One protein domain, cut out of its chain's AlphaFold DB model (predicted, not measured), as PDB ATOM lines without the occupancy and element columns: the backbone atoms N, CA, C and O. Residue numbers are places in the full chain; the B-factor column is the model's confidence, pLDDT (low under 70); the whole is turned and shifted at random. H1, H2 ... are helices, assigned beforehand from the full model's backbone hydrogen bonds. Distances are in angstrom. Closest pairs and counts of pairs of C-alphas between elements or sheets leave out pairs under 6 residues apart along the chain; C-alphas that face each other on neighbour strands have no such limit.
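This is residues 117 to 151, 169 to 256 and 293 to 323 of the 325 residues of an uncharacterized protein of Sphingomonas sp. DH-S5 (UniProt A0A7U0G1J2). The long helix H2 passes between two groups of helices, H4, H5 and H6 on one side and H3, H7 and H9 on the other, and its residues 145 to 151 stick out. H6 and H7 follow each other nearly end to end across H2, H1 folds back on H2's start, and H8 hangs off beyond H3. The printed part has 154 residues with nine named helices, H1 to H9 in chain order, and no named strand: all helix, the packing mostly crossed. It is compact, with a radius of gyration of the C-alphas of 16.8 A and spans of 50 by 44 by 25 A.

H2, residues 128 to 151, is the hub, touching five helices. With residues 128 to 131 alone it touches H1, residues 117 to 122, in a hairpin; the closest C-alphas, of Cys 121 and Ala 128, are 6.6 A apart. H4, residues 192 to 200, is about perpendicular to H2 at 75 degrees and touches its residues 134 to 141 alone, closest at the C-alphas of Ala 138 and Val 200, 5.2 A. H4 forms a hairpin with H5, residues 205 to 212, and both touch H6, residues 217 to 229. H3, residues 169 to 186, touches H2 and, with residues 176 to 184 alone, H7, residues 231 to 241; the closest C-alphas of H3 and H7, of Ala 180 and Ser 234, are 4.9 A apart. H9, residues 309 to 321, touches H3 and H7. H8, residues 244 to 253, touches no helix. In H1 to H9 every O i to N i+4 pair is within hydrogen-bond range.

H2 is 35.1 A long, H3 25.8 A. C-alpha 117 begins H1 at (-31.799, 30.232, 39.159); C-alpha 321 ends H9 at (-28.351, 30.848, 9.027).

Cuts leave gaps of 22.9 A between C-alphas 151 and 169 and 28.5 A between C-alphas 256 and 293. Links printed whole are tight. pLDDT is under 70 at residues 148 to 151, 202 to 204 and 243 to 256.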
ATOM      1  N   LEU A 117     -30.807  30.487  40.202       86.62
ATOM      2  CA  LEU A 117     -31.799  30.232  39.159       86.62
ATOM      3  C   LEU A 117     -31.943  28.739  38.820       86.62
ATOM      4  O   LEU A 117     -33.066  28.251  38.697       86.62
ATOM      5  N   ALA A 118     -30.845  27.983  38.747       85.81
ATOM      6  CA  ALA A 118     -30.883  26.532  38.567       85.81
ATOM      7  C   ALA A 118     -31.628  25.844  39.724       85.81
ATOM      8  O   ALA A 118     -32.475  24.983  39.487       85.81
ATOM      9  N   GLN A 119     -31.424  26.301  40.967       85.50
ATOM     10  CA  GLN A 119     -32.197  25.819  42.119       85.50
ATOM     11  C   GLN A 119     -33.689  26.163  42.007       85.50
ATOM     12  O   GLN A 119     -34.546  25.358  42.373       85.50
ATOM     13  N   LEU A 120     -34.045  27.344  41.488       88.00
ATOM     14  CA  LEU A 120     -35.446  27.693  41.226       88.00
ATOM     15  C   LEU A 120     -36.077  26.796  40.153       88.00
ATOM     16  O   LEU A 120     -37.261  26.474  40.273       88.00
ATOM     17  N   CYS A 121     -35.303  26.378  39.149       89.25
ATOM     18  CA  CYS A 121     -35.746  25.430  38.130       89.25
ATOM     19  C   CYS A 121     -35.948  24.032  38.726       89.25
ATOM     20  O   CYS A 121     -36.999  23.427  38.524       89.25
ATOM     21  N   ALA A 122     -34.997  23.548  39.532       87.19
ATOM     22  CA  ALA A 122     -35.107  22.265  40.228       87.19
ATOM     23  C   ALA A 122     -36.325  22.212  41.169       87.19
ATOM     24  O   ALA A 122     -37.005  21.194  41.266       87.19
ATOM     25  N   ASN A 123     -36.656  23.340  41.803       88.00
ATOM     26  CA  ASN A 123     -37.843  23.489  42.648       88.00
ATOM     27  C   ASN A 123     -39.158  23.676  41.859       88.00
ATOM     28  O   ASN A 123     -40.203  23.891  42.473       88.00
ATOM     29  N   GLY A 124     -39.124  23.679  40.522       89.75
ATOM     30  CA  GLY A 124     -40.303  23.871  39.668       89.75
ATOM     31  C   GLY A 124     -40.904  25.279  39.721       89.75
ATOM     32  O   GLY A 124     -42.052  25.479  39.337       89.75
ATOM     33  N   THR A 125     -40.165  26.271  40.231       91.25
ATOM     34  CA  THR A 125     -40.625  27.669  40.258       91.25
ATOM     35  C   THR A 125     -40.480  28.346  38.898       91.25
ATOM     36  O   THR A 125     -41.320  29.173  38.550       91.25
ATOM     37  N   ILE A 126     -39.409  28.025  38.175       92.12
ATOM     38  CA  ILE A 126     -39.223  28.401  36.773       92.12
ATOM     39  C   ILE A 126     -39.140  27.130  35.935       92.12
ATOM     40  O   ILE A 126     -38.728  26.086  36.443       92.12
ATOM     41  N   ASN A 127     -39.546  27.204  34.672       93.69
ATOM     42  CA  ASN A 127     -39.386  26.096  33.733       93.69
ATOM     43  C   ASN A 127     -38.001  26.145  33.045       93.69
ATOM     44  O   ASN A 127     -37.246  27.110  33.188       93.69
ATOM     45  N   ALA A 128     -37.667  25.092  32.293       90.31
ATOM     46  CA  ALA A 128     -36.383  24.992  31.593       90.31
ATOM     47  C   ALA A 128     -36.185  26.109  30.550       90.31
ATOM     48  O   ALA A 128     -35.082  26.633  30.416       90.31
ATOM     49  N   GLU A 129     -37.253  26.522  29.861       91.56
ATOM     50  CA  GLU A 129     -37.202  27.621  28.887       91.56
ATOM     51  C   GLU A 129     -36.873  28.959  29.561       91.56
ATOM     52  O   GLU A 129     -36.000  29.690  29.112       91.56
ATOM     53  N   GLN A 130     -37.503  29.263  30.696       93.00
ATOM     54  CA  GLN A 130     -37.220  30.461  31.485       93.00
ATOM     55  C   GLN A 130     -35.778  30.477  31.993       93.00
ATOM     56  O   GLN A 130     -35.155  31.539  32.016       93.00
ATOM     57  N   LEU A 131     -35.236  29.317  32.377       91.75
ATOM     58  CA  LEU A 131     -33.826  29.194  32.734       91.75
ATOM     59  C   LEU A 131     -32.926  29.526  31.532       91.75
ATOM     60  O   LEU A 131     -31.984  30.309  31.667       91.75
ATOM     61  N   GLU A 132     -33.248  29.016  30.343       91.19
ATOM     62  CA  GLU A 132     -32.536  29.360  29.110       91.19
ATOM     63  C   GLU A 132     -32.598  30.870  28.819       91.19
ATOM     64  O   GLU A 132     -31.567  31.493  28.558       91.19
ATOM     65  N   TRP A 133     -33.773  31.493  28.948       94.19
ATOM     66  CA  TRP A 133     -33.945  32.936  28.750       94.19
ATOM     67  C   TRP A 133     -33.089  33.744  29.724       94.19
ATOM     68  O   TRP A 133     -32.419  34.690  29.316       94.19
ATOM     69  N   THR A 134     -33.042  33.355  31.004       92.88
ATOM     70  CA  THR A 134     -32.171  34.029  31.978       92.88
ATOM     71  C   THR A 134     -30.695  33.923  31.616       92.88
ATOM     72  O   THR A 134     -29.974  34.917  31.723       92.88
ATOM     73  N   ALA A 135     -30.248  32.761  31.128       90.62
ATOM     74  CA  ALA A 135     -28.875  32.571  30.678       90.62
ATOM     75  C   ALA A 135     -28.555  33.447  29.457       90.62
ATOM     76  O   ALA A 135     -27.497  34.076  29.416       90.62
ATOM     77  N   GLN A 136     -29.481  33.556  28.498       92.00
ATOM     78  CA  GLN A 136     -29.338  34.447  27.342       92.00
ATOM     79  C   GLN A 136     -29.226  35.915  27.769       92.00
ATOM     80  O   GLN A 136     -28.278  36.590  27.370       92.00
ATOM     81  N   ILE A 137     -30.123  36.393  28.638       93.81
ATOM     82  CA  ILE A 137     -30.084  37.765  29.174       93.81
ATOM     83  C   ILE A 137     -28.747  38.033  29.872       93.81
ATOM     84  O   ILE A 137     -28.106  39.057  29.621       93.81
ATOM     85  N   ALA A 138     -28.304  37.114  30.737       91.25
ATOM     86  CA  ALA A 138     -27.046  37.252  31.462       91.25
ATOM     87  C   ALA A 138     -25.841  37.302  30.511       91.25
ATOM     88  O   ALA A 138     -24.938  38.118  30.706       91.25
ATOM     89  N   ASN A 139     -25.832  36.474  29.463       90.06
ATOM     90  CA  ASN A 139     -24.768  36.460  28.461       90.06
ATOM     91  C   ASN A 139     -24.728  37.763  27.653       90.06
ATOM     92  O   ASN A 139     -23.648  38.335  27.488       90.06
ATOM     93  N   VAL A 140     -25.883  38.277  27.213       92.25
ATOM     94  CA  VAL A 140     -25.957  39.562  26.499       92.25
ATOM     95  C   VAL A 140     -25.483  40.707  27.391       92.25
ATOM     96  O   VAL A 140     -24.654  41.510  26.966       92.25
ATOM     97  N   HIS A 141     -25.916  40.747  28.654       91.06
ATOM     98  CA  HIS A 141     -25.447  41.748  29.612       91.06
ATOM     99  C   HIS A 141     -23.922  41.702  29.801       91.06
ATOM    100  O   HIS A 141     -23.268  42.743  29.767       91.06
ATOM    101  N   ARG A 142     -23.339  40.504  29.970       87.56
ATOM    102  CA  ARG A 142     -21.880  40.344  30.092       87.56
ATOM    103  C   ARG A 142     -21.147  40.792  28.827       87.56
ATOM    104  O   ARG A 142     -20.126  41.454  28.959       87.56
ATOM    105  N   SER A 143     -21.675  40.483  27.641       85.31
ATOM    106  CA  SER A 143     -21.110  40.939  26.363       85.31
ATOM    107  C   SER A 143     -21.103  42.465  26.259       85.31
ATOM    108  O   SER A 143     -20.091  43.044  25.882       85.31
ATOM    109  N   ILE A 144     -22.202  43.131  26.626       85.62
ATOM    110  CA  ILE A 144     -22.265  44.599  26.624       85.62
ATOM    111  C   ILE A 144     -21.253  45.170  27.628       85.62
ATOM    112  O   ILE A 144     -20.511  46.097  27.309       85.62
ATOM    113  N   ALA A 145     -21.189  44.600  28.835       79.94
ATOM    114  CA  ALA A 145     -20.255  45.040  29.866       79.94
ATOM    115  C   ALA A 145     -18.786  44.865  29.440       79.94
ATOM    116  O   ALA A 145     -17.985  45.772  29.662       79.94
ATOM    117  N   SER A 146     -18.425  43.749  28.796       73.88
ATOM    118  CA  SER A 146     -17.061  43.528  28.300       73.88
ATOM    119  C   SER A 146     -16.681  44.511  27.198       73.88
ATOM    120  O   SER A 146     -15.574  45.045  27.223       73.88
ATOM    121  N   ASP A 147     -17.598  44.804  26.272       70.25
ATOM    122  CA  ASP A 147     -17.336  45.721  25.156       70.25
ATOM    123  C   ASP A 147     -17.093  47.158  25.656       70.25
ATOM    124  O   ASP A 147     -16.223  47.866  25.142       70.25
ATOM    125  N   VAL A 148     -17.805  47.585  26.709       60.25
ATOM    126  CA  VAL A 148     -17.574  48.884  27.365       60.25
ATOM    127  C   VAL A 148     -16.219  48.915  28.076       60.25
ATOM    128  O   VAL A 148     -15.479  49.885  27.930       60.25
ATOM    129  N   VAL A 149     -15.858  47.853  28.808       50.69
ATOM    130  CA  VAL A 149     -14.567  47.770  29.515       50.69
ATOM    131  C   VAL A 149     -13.391  47.831  28.538       50.69
ATOM    132  O   VAL A 149     -12.427  48.551  28.795       50.69
ATOM    133  N   VAL A 150     -13.482  47.148  27.393       59.09
ATOM    134  CA  VAL A 150     -12.441  47.193  26.355       59.09
ATOM    135  C   VAL A 150     -12.306  48.601  25.770       59.09
ATOM    136  O   VAL A 150     -11.186  49.081  25.641       59.09
ATOM    137  N   LYS A 151     -13.408  49.311  25.486       49.44
ATOM    138  CA  LYS A 151     -13.349  50.694  24.969       49.44
ATOM    139  C   LYS A 151     -12.714  51.680  25.954       49.44
ATOM    140  O   LYS A 151     -11.984  52.565  25.527       49.44
ATOM    141  N   GLY A 169     -23.234  37.169   9.909       72.56
ATOM    142  CA  GLY A 169     -24.402  36.622  10.599       72.56
ATOM    143  C   GLY A 169     -24.273  36.664  12.123       72.56
ATOM    144  O   GLY A 169     -25.166  37.182  12.796       72.56
ATOM    145  N   GLU A 170     -23.142  36.227  12.684       77.25
ATOM    146  CA  GLU A 170     -22.880  36.301  14.134       77.25
ATOM    147  C   GLU A 170     -22.868  37.750  14.651       77.25
ATOM    148  O   GLU A 170     -23.432  38.044  15.711       77.25
ATOM    149  N   ARG A 171     -22.286  38.688  13.890       79.56
ATOM    150  CA  ARG A 171     -22.292  40.118  14.256       79.56
ATOM    151  C   ARG A 171     -23.704  40.697  14.264       79.56
ATOM    152  O   ARG A 171     -24.075  41.370  15.226       79.56
ATOM    153  N   ILE A 172     -24.506  40.403  13.243       82.06
ATOM    154  CA  ILE A 172     -25.902  40.855  13.153       82.06
ATOM    155  C   ILE A 172     -26.739  40.240  14.270       82.06
ATOM    156  O   ILE A 172     -27.497  40.946  14.939       82.06
ATOM    157  N   HIS A 173     -26.568  38.942  14.520       85.94
ATOM    158  CA  HIS A 173     -27.209  38.256  15.633       85.94
ATOM    159  C   HIS A 173     -26.886  38.946  16.961       85.94
ATOM    160  O   HIS A 173     -27.797  39.273  17.723       85.94
ATOM    161  N   ARG A 174     -25.606  39.247  17.220       87.31
ATOM    162  CA  ARG A 174     -25.180  39.963  18.428       87.31
ATOM    163  C   ARG A 174     -25.862  41.329  18.551       87.31
ATOM    164  O   ARG A 174     -26.393  41.627  19.620       87.31
ATOM    165  N   VAL A 175     -25.894  42.133  17.484       86.81
ATOM    166  CA  VAL A 175     -26.561  43.452  17.478       86.81
ATOM    167  C   VAL A 175     -28.054  43.317  17.783       86.81
ATOM    168  O   VAL A 175     -28.571  44.031  18.642       86.81
ATOM    169  N   ARG A 176     -28.746  42.361  17.150       90.19
ATOM    170  CA  ARG A 176     -30.166  42.083  17.421       90.19
ATOM    171  C   ARG A 176     -30.396  41.673  18.873       90.19
ATOM    172  O   ARG A 176     -31.324  42.171  19.504       90.19
ATOM    173  N   MET A 177     -29.527  40.839  19.440       92.31
ATOM    174  CA  MET A 177     -29.609  40.436  20.847       92.31
ATOM    175  C   MET A 177     -29.332  41.600  21.811       92.31
ATOM    176  O   MET A 177     -30.011  41.722  22.830       92.31
ATOM    177  N   HIS A 178     -28.392  42.493  21.490       92.44
ATOM    178  CA  HIS A 178     -28.152  43.723  22.260       92.44
ATOM    179  C   HIS A 178     -29.366  44.657  22.210       92.44
ATOM    180  O   HIS A 178     -29.767  45.202  23.240       92.44
ATOM    181  N   HIS A 179     -29.996  44.799  21.041       91.56
ATOM    182  CA  HIS A 179     -31.218  45.585  20.894       91.56
ATOM    183  C   HIS A 179     -32.395  44.965  21.664       91.56
ATOM    184  O   HIS A 179     -33.083  45.677  22.397       91.56
ATOM    185  N   ALA A 180     -32.564  43.638  21.602       93.50
ATOM    186  CA  ALA A 180     -33.541  42.904  22.406       93.50
ATOM    187  C   ALA A 180     -33.332  43.146  23.907       93.50
ATOM    188  O   ALA A 180     -34.291  43.384  24.636       93.50
ATOM    189  N   TYR A 181     -32.079  43.150  24.370       94.75
ATOM    190  CA  TYR A 181     -31.742  43.490  25.751       94.75
ATOM    191  C   TYR A 181     -32.112  44.933  26.117       94.75
ATOM    192  O   TYR A 181     -32.621  45.165  27.214       94.75
ATOM    193  N   GLY A 182     -31.915  45.892  25.208       92.56
ATOM    194  CA  GLY A 182     -32.369  47.275  25.380       92.56
ATOM    195  C   GLY A 182     -33.885  47.369  25.563       92.56
ATOM    196  O   GLY A 182     -34.341  47.892  26.579       92.56
ATOM    197  N   ILE A 183     -34.654  46.779  24.640       92.56
ATOM    198  CA  ILE A 183     -36.126  46.716  24.711       92.56
ATOM    199  C   ILE A 183     -36.568  46.055  26.024       92.56
ATOM    200  O   ILE A 183     -37.388  46.602  26.761       92.56
ATOM    201  N   TRP A 184     -35.981  44.904  26.356       95.12
ATOM    202  CA  TRP A 184     -36.274  44.174  27.585       95.12
ATOM    203  C   TRP A 184     -36.038  45.027  28.833       95.12
ATOM    204  O   TRP A 184     -36.891  45.075  29.718       95.12
ATOM    205  N   ARG A 185     -34.900  45.731  28.893       93.75
ATOM    206  CA  ARG A 185     -34.503  46.571  30.029       93.75
ATOM    207  C   ARG A 185     -35.421  47.777  30.213       93.75
ATOM    208  O   ARG A 185     -35.625  48.193  31.355       93.75
ATOM    209  N   GLU A 186     -35.967  48.333  29.135       91.19
ATOM    210  CA  GLU A 186     -36.934  49.431  29.217       91.19
ATOM    211  C   GLU A 186     -38.295  48.993  29.754       91.19
ATOM    212  O   GLU A 186     -38.922  49.732  30.504       91.19
ATOM    213  N   MET A 187     -38.703  47.749  29.504       89.69
ATOM    214  CA  MET A 187     -39.947  47.207  30.061       89.69
ATOM    215  C   MET A 187     -39.852  46.775  31.532       89.69
ATOM    216  O   MET A 187     -40.838  46.305  32.110       89.69
ATOM    217  N   LEU A 188     -38.667  46.852  32.143       90.62
ATOM    218  CA  LEU A 188     -38.496  46.449  33.531       90.62
ATOM    219  C   LEU A 188     -39.054  47.505  34.491       90.62
ATOM    220  O   LEU A 188     -38.745  48.690  34.357       90.62
ATOM    221  N   PRO A 189     -39.785  47.079  35.535       83.94
ATOM    222  CA  PRO A 189     -40.241  47.987  36.573       83.94
ATOM    223  C   PRO A 189     -39.056  48.552  37.369       83.94
ATOM    224  O   PRO A 189     -38.054  47.871  37.608       83.94
ATOM    225  N   ALA A 190     -39.191  49.792  37.838       81.44
ATOM    226  CA  ALA A 190     -38.218  50.386  38.744       81.44
ATOM    227  C   ALA A 190     -38.258  49.691  40.132       81.44
ATOM    228  O   ALA A 190     -39.347  49.425  40.650       81.44
ATOM    229  N   PRO A 191     -37.103  49.412  40.773       85.81
ATOM    230  CA  PRO A 191     -35.741  49.641  40.288       85.81
ATOM    231  C   PRO A 191     -35.241  48.510  39.366       85.81
ATOM    232  O   PRO A 191     -35.170  47.349  39.773       85.81
ATOM    233  N   LYS A 192     -34.789  48.864  38.150       89.88
ATOM    234  CA  LYS A 192     -34.261  47.912  37.144       89.88
ATOM    235  C   LYS A 192     -33.098  47.062  37.698       89.88
ATOM    236  O   LYS A 192     -32.947  45.891  37.355       89.88
ATOM    237  N   THR A 193     -32.304  47.637  38.604       89.94
ATOM    238  CA  THR A 193     -31.146  47.007  39.260       89.94
ATOM    239  C   THR A 193     -31.498  45.774  40.087       89.94
ATOM    240  O   THR A 193     -30.681  44.865  40.170       89.94
ATOM    241  N   LEU A 194     -32.705  45.699  40.662       90.88
ATOM    242  CA  LEU A 194     -33.130  44.532  41.442       90.88
ATOM    243  C   LEU A 194     -33.179  43.273  40.568       90.88
ATOM    244  O   LEU A 194     -32.667  42.228  40.955       90.88
ATOM    245  N   VAL A 195     -33.785  43.370  39.384       91.56
ATOM    246  CA  VAL A 195     -33.903  42.234  38.458       91.56
ATOM    247  C   VAL A 195     -32.537  41.838  37.906       91.56
ATOM    248  O   VAL A 195     -32.233  40.650  37.827       91.56
ATOM    249  N   LEU A 196     -31.693  42.819  37.581       90.25
ATOM    250  CA  LEU A 196     -30.337  42.562  37.098       90.25
ATOM    251  C   LEU A 196     -29.477  41.855  38.150       90.25
ATOM    252  O   LEU A 196     -28.815  40.879  37.811       90.25
ATOM    253  N   ASP A 197     -29.545  42.267  39.418       88.94
ATOM    254  CA  ASP A 197     -28.838  41.584  40.507       88.94
ATOM    255  C   ASP A 197     -29.309  40.128  40.667       88.94
ATOM    256  O   ASP A 197     -28.498  39.258  40.970       88.94
ATOM    257  N   MET A 198     -30.595  39.841  40.428       90.44
ATOM    258  CA  MET A 198     -31.135  38.476  40.497       90.44
ATOM    259  C   MET A 198     -30.719  37.585  39.319       90.44
ATOM    260  O   MET A 198     -30.582  36.381  39.513       90.44
ATOM    261  N   ILE A 199     -30.558  38.146  38.114       88.94
ATOM    262  CA  ILE A 199     -30.239  37.378  36.894       88.94
ATOM    263  C   ILE A 199     -28.727  37.275  36.667       88.94
ATOM    264  O   ILE A 199     -28.211  36.213  36.335       88.94
ATOM    265  N   VAL A 200     -28.003  38.385  36.817       82.56
ATOM    266  CA  VAL A 200     -26.561  38.470  36.543       82.56
ATOM    267  C   VAL A 200     -25.748  38.063  37.769       82.56
ATOM    268  O   VAL A 200     -24.705  37.425  37.636       82.56
ATOM    269  N   GLY A 201     -26.228  38.401  38.968       71.56
ATOM    270  CA  GLY A 201     -25.607  38.046  40.240       71.56
ATOM    271  C   GLY A 201     -25.949  36.626  40.686       71.56
ATOM    272  O   GLY A 201     -26.307  36.445  41.842       71.56
ATOM    273  N   ASP A 202     -25.850  35.629  39.801       61.25
ATOM    274  CA  ASP A 202     -26.304  34.232  39.997       61.25
ATOM    275  C   ASP A 202     -25.758  33.564  41.288       61.25
ATOM    276  O   ASP A 202     -26.372  32.657  41.851       61.25
ATOM    277  N   ALA A 203     -24.652  34.087  41.835       58.25
ATOM    278  CA  ALA A 203     -24.080  33.682  43.123       58.25
ATOM    279  C   ALA A 203     -24.834  34.204  44.366       58.25
ATOM    280  O   ALA A 203     -24.668  33.671  45.459       58.25
ATOM    281  N   ILE A 204     -25.631  35.266  44.235       65.31
ATOM    282  CA  ILE A 204     -26.217  36.020  45.354       65.31
ATOM    283  C   ILE A 204     -27.623  35.501  45.699       65.31
ATOM    284  O   ILE A 204     -28.038  35.547  46.853       65.31
ATOM    285  N   GLY A 205     -28.348  34.932  44.738       74.31
ATOM    286  CA  GLY A 205     -29.706  34.434  44.942       74.31
ATOM    287  C   GLY A 205     -30.759  35.518  45.188       74.31
ATOM    288  O   GLY A 205     -30.495  36.623  45.668       74.31
ATOM    289  N   TYR A 206     -32.008  35.205  44.830       82.50
ATOM    290  CA  TYR A 206     -33.073  36.214  44.785       82.50
ATOM    291  C   TYR A 206     -33.448  36.778  46.164       82.50
ATOM    292  O   TYR A 206     -33.898  37.917  46.259       82.50
ATOM    293  N   THR A 207     -33.259  36.010  47.241       86.69
ATOM    294  CA  THR A 207     -33.537  36.452  48.616       86.69
ATOM    295  C   THR A 207     -32.560  37.530  49.069       86.69
ATOM    296  O   THR A 207     -32.973  38.520  49.670       86.69
ATOM    297  N   VAL A 208     -31.275  37.390  48.744       87.25
ATOM    298  CA  VAL A 208     -30.258  38.384  49.107       87.25
ATOM    299  C   VAL A 208     -30.426  39.647  48.264       87.25
ATOM    300  O   VAL A 208     -30.370  40.750  48.807       87.25
ATOM    301  N   ALA A 209     -30.730  39.510  46.968       88.56
ATOM    302  CA  ALA A 209     -31.076  40.651  46.119       88.56
ATOM    303  C   ALA A 209     -32.314  41.402  46.652       88.56
ATOM    304  O   ALA A 209     -32.302  42.627  46.763       88.56
ATOM    305  N   ALA A 210     -33.361  40.679  47.063       90.31
ATOM    306  CA  ALA A 210     -34.560  41.271  47.650       90.31
ATOM    307  C   ALA A 210     -34.241  42.083  48.920       90.31
ATOM    308  O   ALA A 210     -34.676  43.230  49.040       90.31
ATOM    309  N   VAL A 211     -33.414  41.539  49.821       91.06
ATOM    310  CA  VAL A 211     -32.951  42.248  51.027       91.06
ATOM    311  C   VAL A 211     -32.146  43.498  50.666       91.06
ATOM    312  O   VAL A 211     -32.419  44.572  51.204       91.06
ATOM    313  N   ARG A 212     -31.201  43.394  49.721       89.94
ATOM    314  CA  ARG A 212     -30.344  44.511  49.286       89.94
ATOM    315  C   ARG A 212     -31.153  45.698  48.768       89.94
ATOM    316  O   ARG A 212     -30.863  46.839  49.117       89.94
ATOM    317  N   HIS A 213     -32.186  45.420  47.979       89.38
ATOM    318  CA  HIS A 213     -33.067  46.439  47.399       89.38
ATOM    319  C   HIS A 213     -34.282  46.762  48.285       89.38
ATOM    320  O   HIS A 213     -35.167  47.499  47.858       89.38
ATOM    321  N   ARG A 214     -34.340  46.242  49.523       92.56
ATOM    322  CA  ARG A 214     -35.431  46.465  50.496       92.56
ATOM    323  C   ARG A 214     -36.819  46.094  49.957       92.56
ATOM    324  O   ARG A 214     -37.818  46.745  50.255       92.56
ATOM    325  N   VAL A 215     -36.893  45.024  49.169       91.56
ATOM    326  CA  VAL A 215     -38.137  44.496  48.600       91.56
ATOM    327  C   VAL A 215     -38.481  43.167  49.263       91.56
ATOM    328  O   VAL A 215     -37.623  42.332  49.519       91.56
ATOM    329  N   HIS A 216     -39.764  42.934  49.529       93.81
ATOM    330  CA  HIS A 216     -40.211  41.656  50.073       93.81
ATOM    331  C   HIS A 216     -39.952  40.502  49.083       93.81
ATOM    332  O   HIS A 216     -40.272  40.627  47.899       93.81
ATOM    333  N   ASN A 217     -39.482  39.344  49.566       91.44
ATOM    334  CA  ASN A 217     -39.128  38.175  48.738       91.44
ATOM    335  C   ASN A 217     -40.225  37.781  47.737       91.44
ATOM    336  O   ASN A 217     -39.947  37.534  46.566       91.44
ATOM    337  N   ARG A 218     -41.495  37.781  48.168       92.25
ATOM    338  CA  ARG A 218     -42.648  37.492  47.290       92.25
ATOM    339  C   ARG A 218     -42.766  38.484  46.126       92.25
ATOM    340  O   ARG A 218     -43.073  38.074  45.010       92.25
ATOM    341  N   LYS A 219     -42.522  39.774  46.381       92.31
ATOM    342  CA  LYS A 219     -42.562  40.823  45.355       92.31
ATOM    343  C   LYS A 219     -41.361  40.690  44.420       92.31
ATOM    344  O   LYS A 219     -41.569  40.684  43.216       92.31
ATOM    345  N   ALA A 220     -40.153  40.494  44.948       91.75
ATOM    346  CA  ALA A 220     -38.950  40.278  44.139       91.75
ATOM    347  C   ALA A 220     -39.093  39.062  43.208       91.75
ATOM    348  O   ALA A 220     -38.867  39.181  42.009       91.75
ATOM    349  N   LYS A 221     -39.588  37.931  43.733       92.12
ATOM    350  CA  LYS A 221     -39.887  36.729  42.943       92.12
ATOM    351  C   LYS A 221     -40.881  37.010  41.815       92.12
ATOM    352  O   LYS A 221     -40.645  36.601  40.686       92.12
ATOM    353  N   ARG A 222     -41.983  37.712  42.100       93.06
ATOM    354  CA  ARG A 222     -42.965  38.078  41.071       93.06
ATOM    355  C   ARG A 222     -42.334  38.952  39.980       93.06
ATOM    356  O   ARG A 222     -42.503  38.652  38.808       93.06
ATOM    357  N   LEU A 223     -41.572  39.976  40.370       93.00
ATOM    358  CA  LEU A 223     -40.886  40.867  39.427       93.00
ATOM    359  C   LEU A 223     -39.867  40.112  38.563       93.00
ATOM    360  O   LEU A 223     -39.769  40.394  37.376       93.00
ATOM    361  N   LEU A 224     -39.152  39.137  39.135       92.94
ATOM    362  CA  LEU A 224     -38.243  38.262  38.394       92.94
ATOM    363  C   LEU A 224     -38.993  37.456  37.328       92.94
ATOM    364  O   LEU A 224     -38.601  37.475  36.167       92.94
ATOM    365  N   LEU A 225     -40.084  36.783  37.703       93.62
ATOM    366  CA  LEU A 225     -40.874  35.974  36.770       93.62
ATOM    367  C   LEU A 225     -41.477  36.822  35.645       93.62
ATOM    368  O   LEU A 225     -41.380  36.455  34.477       93.62
ATOM    369  N   GLU A 226     -42.051  37.976  35.986       94.06
ATOM    370  CA  GLU A 226     -42.586  38.919  35.000       94.06
ATOM    371  C   GLU A 226     -41.489  39.457  34.076       94.06
ATOM    372  O   GLU A 226     -41.705  39.596  32.877       94.06
ATOM    373  N   ALA A 227     -40.301  39.757  34.605       94.25
ATOM    374  CA  ALA A 227     -39.170  40.198  33.800       94.25
ATOM    375  C   ALA A 227     -38.710  39.115  32.819       94.25
ATOM    376  O   ALA A 227     -38.515  39.408  31.642       94.25
ATOM    377  N   ILE A 228     -38.572  37.871  33.279       94.50
ATOM    378  CA  ILE A 228     -38.165  36.744  32.434       94.50
ATOM    379  C   ILE A 228     -39.200  36.501  31.326       94.50
ATOM    380  O   ILE A 228     -38.829  36.333  30.167       94.50
ATOM    381  N   ALA A 229     -40.494  36.567  31.648       94.50
ATOM    382  CA  ALA A 229     -41.574  36.358  30.683       94.50
ATOM    383  C   ALA A 229     -41.614  37.398  29.546       94.50
ATOM    384  O   ALA A 229     -42.169  37.122  28.487       94.50
ATOM    385  N   ARG A 230     -41.013  38.583  29.727       94.62
ATOM    386  CA  ARG A 230     -40.927  39.626  28.686       94.62
ATOM    387  C   ARG A 230     -39.833  39.364  27.644       94.62
ATOM    388  O   ARG A 230     -39.801  40.039  26.614       94.62
ATOM    389  N   TRP A 231     -38.924  38.421  27.894       95.31
ATOM    390  CA  TRP A 231     -37.774  38.175  27.019       95.31
ATOM    391  C   TRP A 231     -38.152  37.737  25.595       95.31
ATOM    392  O   TRP A 231     -37.707  38.409  24.664       95.31
ATOM    393  N   PRO A 232     -39.021  36.725  25.377       95.00
ATOM    394  CA  PRO A 232     -39.371  36.275  24.024       95.00
ATOM    395  C   PRO A 232     -39.934  37.386  23.136       95.00
ATOM    396  O   PRO A 232     -39.554  37.518  21.976       95.00
ATOM    397  N   MET A 233     -40.787  38.238  23.709       93.94
ATOM    398  CA  MET A 233     -41.355  39.399  23.025       93.94
ATOM    399  C   MET A 233     -40.281  40.413  22.620       93.94
ATOM    400  O   MET A 233     -40.328  40.956  21.522       93.94
ATOM    401  N   SER A 234     -39.293  40.643  23.490       94.19
ATOM    402  CA  SER A 234     -38.183  41.568  23.221       94.19
ATOM    403  C   SER A 234     -37.304  41.068  22.075       94.19
ATOM    404  O   SER A 234     -36.880  41.852  21.229       94.19
ATOM    405  N   VAL A 235     -37.060  39.755  22.033       93.50
ATOM    406  CA  VAL A 235     -36.319  39.101  20.948       93.50
ATOM    407  C   VAL A 235     -37.095  39.206  19.639       93.50
ATOM    408  O   VAL A 235     -36.541  39.675  18.650       93.50
ATOM    409  N   ALA A 236     -38.382  38.849  19.632       92.62
ATOM    410  CA  ALA A 236     -39.221  38.950  18.440       92.62
ATOM    411  C   ALA A 236     -39.262  40.388  17.893       92.62
ATOM    412  O   ALA A 236     -39.014  40.602  16.708       92.62
ATOM    413  N   ALA A 237     -39.474  41.385  18.759       91.31
ATOM    414  CA  ALA A 237     -39.470  42.793  18.370       91.31
ATOM    415  C   ALA A 237     -38.118  43.233  17.782       91.31
ATOM    416  O   ALA A 237     -38.084  43.892  16.745       91.31
ATOM    417  N   ALA A 238     -36.996  42.825  18.380       91.31
ATOM    418  CA  ALA A 238     -35.674  43.195  17.880       91.31
ATOM    419  C   ALA A 238     -35.335  42.563  16.523       91.31
ATOM    420  O   ALA A 238     -34.757  43.222  15.659       91.31
ATOM    421  N   PHE A 239     -35.716  41.299  16.322       90.62
ATOM    422  CA  PHE A 239     -35.539  40.601  15.046       90.62
ATOM    423  C   PHE A 239     -36.513  41.073  13.961       90.62
ATOM    424  O   PHE A 239     -36.263  40.820  12.786       90.62
ATOM    425  N   SER A 240     -37.595  41.754  14.346       87.69
ATOM    426  CA  SER A 240     -38.538  42.390  13.420       87.69
ATOM    427  C   SER A 240     -38.084  43.796  13.023       87.69
ATOM    428  O   SER A 240     -38.208  44.183  11.868       87.69
ATOM    429  N   ALA A 241     -37.525  44.561  13.967       84.00
ATOM    430  CA  ALA A 241     -37.091  45.938  13.733       84.00
ATOM    431  C   ALA A 241     -35.806  46.042  12.896       84.00
ATOM    432  O   ALA A 241     -35.639  46.987  12.130       84.00
ATOM    433  N   ILE A 242     -34.878  45.098  13.067       77.00
ATOM    434  CA  ILE A 242     -33.562  45.136  12.425       77.00
ATOM    435  C   ILE A 242     -33.552  44.152  11.257       77.00
ATOM    436  O   ILE A 242     -33.178  42.984  11.418       77.00
ATOM    437  N   ASP A 243     -33.950  44.628  10.080       68.38
ATOM    438  CA  ASP A 243     -33.841  43.871   8.830       68.38
ATOM    439  C   ASP A 243     -32.407  43.902   8.261       68.38
ATOM    440  O   ASP A 243     -31.608  44.784   8.588       68.38
ATOM    441  N   GLN A 244     -32.075  42.939   7.398       61.34
ATOM    442  CA  GLN A 244     -30.774  42.829   6.739       61.34
ATOM    443  C   GLN A 244     -30.406  44.113   5.991       61.34
ATOM    444  O   GLN A 244     -29.292  44.612   6.135       61.34
ATOM    445  N   GLY A 245     -31.369  44.720   5.287       61.38
ATOM    446  CA  GLY A 245     -31.155  45.980   4.572       61.38
ATOM    447  C   GLY A 245     -30.783  47.155   5.483       61.38
ATOM    448  O   GLY A 245     -30.049  48.047   5.060       61.38
ATOM    449  N   MET A 246     -31.233  47.148   6.743       63.06
ATOM    450  CA  MET A 246     -30.887  48.177   7.727       63.06
ATOM    451  C   MET A 246     -29.466  47.983   8.260       63.06
ATOM    452  O   MET A 246     -28.733  48.961   8.401       63.06
ATOM    453  N   VAL A 247     -29.041  46.738   8.493       60.41
ATOM    454  CA  VAL A 247     -27.655  46.456   8.893       60.41
ATOM    455  C   VAL A 247     -26.688  46.714   7.737       60.41
ATOM    456  O   VAL A 247     -25.648  47.333   7.940       60.41
ATOM    457  N   ASP A 248     -27.053  46.338   6.512       57.91
ATOM    458  CA  ASP A 248     -26.266  46.647   5.317       57.91
ATOM    459  C   ASP A 248     -26.161  48.159   5.086       57.91
ATOM    460  O   ASP A 248     -25.101  48.651   4.708       57.91
ATOM    461  N   ALA A 249     -27.225  48.922   5.356       58.31
ATOM    462  CA  ALA A 249     -27.184  50.382   5.315       58.31
ATOM    463  C   ALA A 249     -26.273  50.971   6.406       58.31
ATOM    464  O   ALA A 249     -25.510  51.889   6.116       58.31
ATOM    465  N   MET A 250     -26.297  50.433   7.632       56.59
ATOM    466  CA  MET A 250     -25.389  50.853   8.709       56.59
ATOM    467  C   MET A 250     -23.924  50.539   8.380       56.59
ATOM    468  O   MET A 250     -23.067  51.395   8.565       56.59
ATOM    469  N   ASN A 251     -23.646  49.359   7.822       55.50
ATOM    470  CA  ASN A 251     -22.298  48.967   7.405       55.50
ATOM    471  C   ASN A 251     -21.804  49.779   6.193       55.50
ATOM    472  O   ASN A 251     -20.621  50.095   6.120       55.50
ATOM    473  N   ARG A 252     -22.690  50.173   5.263       50.59
ATOM    474  CA  ARG A 252     -22.343  51.104   4.168       50.59
ATOM    475  C   ARG A 252     -22.049  52.521   4.666       50.59
ATOM    476  O   ARG A 252     -21.273  53.230   4.037       50.59
ATOM    477  N   LEU A 253     -22.657  52.952   5.773       49.12
ATOM    478  CA  LEU A 253     -22.376  54.259   6.375       49.12
ATOM    479  C   LEU A 253     -21.021  54.306   7.101       49.12
ATOM    480  O   LEU A 253     -20.485  55.397   7.256       49.12
ATOM    481  N   ASP A 254     -20.431  53.161   7.463       46.44
ATOM    482  CA  ASP A 254     -19.059  53.080   7.995       46.44
ATOM    483  C   ASP A 254     -17.969  53.286   6.914       46.44
ATOM    484  O   ASP A 254     -16.796  53.458   7.248       46.44
ATOM    485  N   GLU A 255     -18.325  53.348   5.621       44.28
ATOM    486  CA  GLU A 255     -17.388  53.698   4.535       44.28
ATOM    487  C   GLU A 255     -17.192  55.216   4.358       44.28
ATOM    488  O   GLU A 255     -16.267  55.652   3.667       44.28
ATOM    489  N   ALA A 256     -18.005  56.045   5.016       35.28
ATOM    490  CA  ALA A 256     -17.800  57.485   5.072       35.28
ATOM    491  C   ALA A 256     -17.700  57.909   6.540       35.28
ATOM    492  O   ALA A 256     -18.640  57.670   7.292       35.28
ATOM    493  N   PRO A 293     -41.600  48.029  19.006       76.75
ATOM    494  CA  PRO A 293     -41.531  47.902  17.558       76.75
ATOM    495  C   PRO A 293     -42.569  46.892  17.060       76.75
ATOM    496  O   PRO A 293     -42.854  45.905  17.746       76.75
ATOM    497  N   ALA A 294     -43.118  47.126  15.867       84.44
ATOM    498  CA  ALA A 294     -44.045  46.187  15.247       84.44
ATOM    499  C   ALA A 294     -43.377  44.809  15.111       84.44
ATOM    500  O   ALA A 294     -42.264  44.696  14.593       84.44
ATOM    501  N   ILE A 295     -44.049  43.776  15.620       88.12
ATOM    502  CA  ILE A 295     -43.568  42.397  15.557       88.12
ATOM    503  C   ILE A 295     -43.996  41.809  14.212       88.12
ATOM    504  O   ILE A 295     -45.164  41.891  13.837       88.12
ATOM    505  N   ASP A 296     -43.035  41.230  13.505       87.81
ATOM    506  CA  ASP A 296     -43.220  40.550  12.229       87.81
ATOM    507  C   ASP A 296     -44.191  39.367  12.386       87.81
ATOM    508  O   ASP A 296     -44.176  38.652  13.397       87.81
ATOM    509  N   ALA A 297     -45.040  39.161  11.377       89.62
ATOM    510  CA  ALA A 297     -46.082  38.137  11.385       89.62
ATOM    511  C   ALA A 297     -45.497  36.725  11.547       89.62
ATOM    512  O   ALA A 297     -46.143  35.853  12.126       89.62
ATOM    513  N   ASP A 298     -44.245  36.514  11.130       91.19
ATOM    514  CA  ASP A 298     -43.526  35.251  11.305       91.19
ATOM    515  C   ASP A 298     -43.444  34.803  12.772       91.19
ATOM    516  O   ASP A 298     -43.490  33.601  13.052       91.19
ATOM    517  N   PHE A 299     -43.361  35.745  13.717       90.69
ATOM    518  CA  PHE A 299     -43.281  35.456  15.153       90.69
ATOM    519  C   PHE A 299     -44.648  35.296  15.827       90.69
ATOM    520  O   PHE A 299     -44.700  34.943  17.011       90.69
ATOM    521  N   LEU A 300     -45.741  35.539  15.099       92.81
ATOM    522  CA  LEU A 300     -47.101  35.523  15.623       92.81
ATOM    523  C   LEU A 300     -47.888  34.310  15.105       92.81
ATOM    524  O   LEU A 300     -47.705  33.851  13.980       92.81
ATOM    525  N   ASP A 301     -48.745  33.747  15.948       92.25
ATOM    526  CA  ASP A 301     -49.710  32.727  15.550       92.25
ATOM    527  C   ASP A 301     -50.873  33.338  14.742       92.25
ATOM    528  O   ASP A 301     -50.978  34.553  14.568       92.25
ATOM    529  N   GLU A 302     -51.791  32.493  14.266       90.62
ATOM    530  CA  GLU A 302     -52.973  32.923  13.497       90.62
ATOM    531  C   GLU A 302     -53.890  33.894  14.266       90.62
ATOM    532  O   GLU A 302     -54.737  34.558  13.669       90.62
ATOM    533  N   LYS A 303     -53.737  33.984  15.592       88.88
ATOM    534  CA  LYS A 303     -54.510  34.859  16.481       88.88
ATOM    535  C   LYS A 303     -53.760  36.146  16.838       88.88
ATOM    536  O   LYS A 303     -54.308  36.974  17.563       88.88
ATOM    537  N   GLY A 304     -52.535  36.330  16.343       87.88
ATOM    538  CA  GLY A 304     -51.688  37.478  16.661       87.88
ATOM    539  C   GLY A 304     -50.984  37.384  18.019       87.88
ATOM    540  O   GLY A 304     -50.496  38.395  18.521       87.88
ATOM    541  N   HIS A 305     -50.931  36.206  18.643       90.38
ATOM    542  CA  HIS A 305     -50.139  35.964  19.848       90.38
ATOM    543  C   HIS A 305     -48.729  35.507  19.491       90.38
ATOM    544  O   HIS A 305     -48.506  34.901  18.450       90.38
ATOM    545  N   LEU A 306     -47.761  35.755  20.375       91.12
ATOM    546  CA  LEU A 306     -46.410  35.226  20.195       91.12
ATOM    547  C   LEU A 306     -46.430  33.698  20.139       91.12
ATOM    548  O   LEU A 306     -47.011  33.045  21.011       91.12
ATOM    549  N   LYS A 307     -45.744  33.145  19.138       92.88
ATOM    550  CA  LYS A 307     -45.526  31.701  19.028       92.88
ATOM    551  C   LYS A 307     -44.782  31.154  20.258       92.88
ATOM    552  O   LYS A 307     -44.086  31.906  20.949       92.88
ATOM    553  N   PRO A 308     -44.874  29.840  20.530       92.06
ATOM    554  CA  PRO A 308     -44.044  29.190  21.536       92.06
ATOM    555  C   PRO A 308     -42.556  29.481  21.320       92.06
ATOM    556  O   PRO A 308     -42.090  29.627  20.187       92.06
ATOM    557  N   TRP A 309     -41.781  29.515  22.406       92.12
ATOM    558  CA  TRP A 309     -40.359  29.850  22.325       92.12
ATOM    559  C   TRP A 309     -39.574  28.931  21.385       92.12
ATOM    560  O   TRP A 309     -38.693  29.403  20.677       92.12
ATOM    561  N   ALA A 310     -39.922  27.644  21.318       90.62
ATOM    562  CA  ALA A 310     -39.297  26.702  20.391       90.62
ATOM    563  C   ALA A 310     -39.393  27.158  18.920       90.62
ATOM    564  O   ALA A 310     -38.409  27.056  18.181       90.62
ATOM    565  N   ASP A 311     -40.540  27.712  18.518       92.56
ATOM    566  CA  ASP A 311     -40.759  28.247  17.174       92.56
ATOM    567  C   ASP A 311     -40.034  29.576  16.973       92.56
ATOM    568  O   ASP A 311     -39.379  29.757  15.950       92.56
ATOM    569  N   ILE A 312     -40.073  30.475  17.963       90.62
ATOM    570  CA  ILE A 312     -39.322  31.741  17.921       90.62
ATOM    571  C   ILE A 312     -37.824  31.460  17.764       90.62
ATOM    572  O   ILE A 312     -37.172  32.023  16.889       90.62
ATOM    573  N   ALA A 313     -37.275  30.553  18.572       89.19
ATOM    574  CA  ALA A 313     -35.872  30.164  18.519       89.19
ATOM    575  C   ALA A 313     -35.513  29.506  17.180       89.19
ATOM    576  O   ALA A 313     -34.407  29.702  16.676       89.19
ATOM    577  N   ARG A 314     -36.437  28.741  16.580       92.88
ATOM    578  CA  ARG A 314     -36.268  28.185  15.234       92.88
ATOM    579  C   ARG A 314     -36.207  29.290  14.178       92.88
ATOM    580  O   ARG A 314     -35.237  29.311  13.432       92.88
ATOM    581  N   ILE A 315     -37.151  30.231  14.184       91.31
ATOM    582  CA  ILE A 315     -37.165  31.384  13.267       91.31
ATOM    583  C   ILE A 315     -35.885  32.209  13.422       91.31
ATOM    584  O   ILE A 315     -35.267  32.584  12.435       91.31
ATOM    585  N   VAL A 316     -35.440  32.462  14.658       89.38
ATOM    586  CA  VAL A 316     -34.179  33.168  14.925       89.38
ATOM    587  C   VAL A 316     -32.995  32.420  14.315       89.38
ATOM    588  O   VAL A 316     -32.172  33.047  13.656       89.38
ATOM    589  N   ARG A 317     -32.905  31.095  14.490       89.31
ATOM    590  CA  ARG A 317     -31.834  30.284  13.886       89.31
ATOM    591  C   ARG A 317     -31.881  30.310  12.361       89.31
ATOM    592  O   ARG A 317     -30.836  30.478  11.751       89.31
ATOM    593  N   GLU A 318     -33.063  30.195  11.760       89.44
ATOM    594  CA  GLU A 318     -33.262  30.288  10.306       89.44
ATOM    595  C   GLU A 318     -32.840  31.673   9.783       89.44
ATOM    596  O   GLU A 318     -32.038  31.760   8.855       89.44
ATOM    597  N   LYS A 319     -33.275  32.758  10.444       85.75
ATOM    598  CA  LYS A 319     -32.883  34.141  10.115       85.75
ATOM    599  C   LYS A 319     -31.399  34.432  10.352       85.75
ATOM    600  O   LYS A 319     -30.919  35.424   9.827       85.75
ATOM    601  N   VAL A 320     -30.688  33.657  11.171       84.19
ATOM    602  CA  VAL A 320     -29.229  33.783  11.348       84.19
ATOM    603  C   VAL A 320     -28.492  32.954  10.299       84.19
ATOM    604  O   VAL A 320     -27.561  33.462   9.693       84.19
ATOM    605  N   ALA A 321     -28.938  31.723  10.040       84.06
ATOM    606  CA  ALA A 321     -28.351  30.848   9.027       84.06
ATOM    607  C   ALA A 321     -28.413  31.474   7.627       84.06
ATOM    608  O   ALA A 321     -27.413  31.470   6.919       84.06
ATOM    609  N   ALA A 322     -29.536  32.111   7.280       81.88
ATOM    610  CA  ALA A 322     -29.699  32.838   6.019       81.88
ATOM    611  C   ALA A 322     -28.742  34.037   5.847       81.88
ATOM    612  O   ALA A 322     -28.657  34.584   4.755       81.88
ATOM    613  N   LEU A 323     -28.057  34.479   6.911       72.50
ATOM    614  CA  LEU A 323     -27.066  35.567   6.867       72.50
ATOM    615  C   LEU A 323     -25.624  35.068   6.792       72.50
ATOM    616  O   LEU A 323     -24.702  35.872   6.634       72.50
TER     617      LEU A 323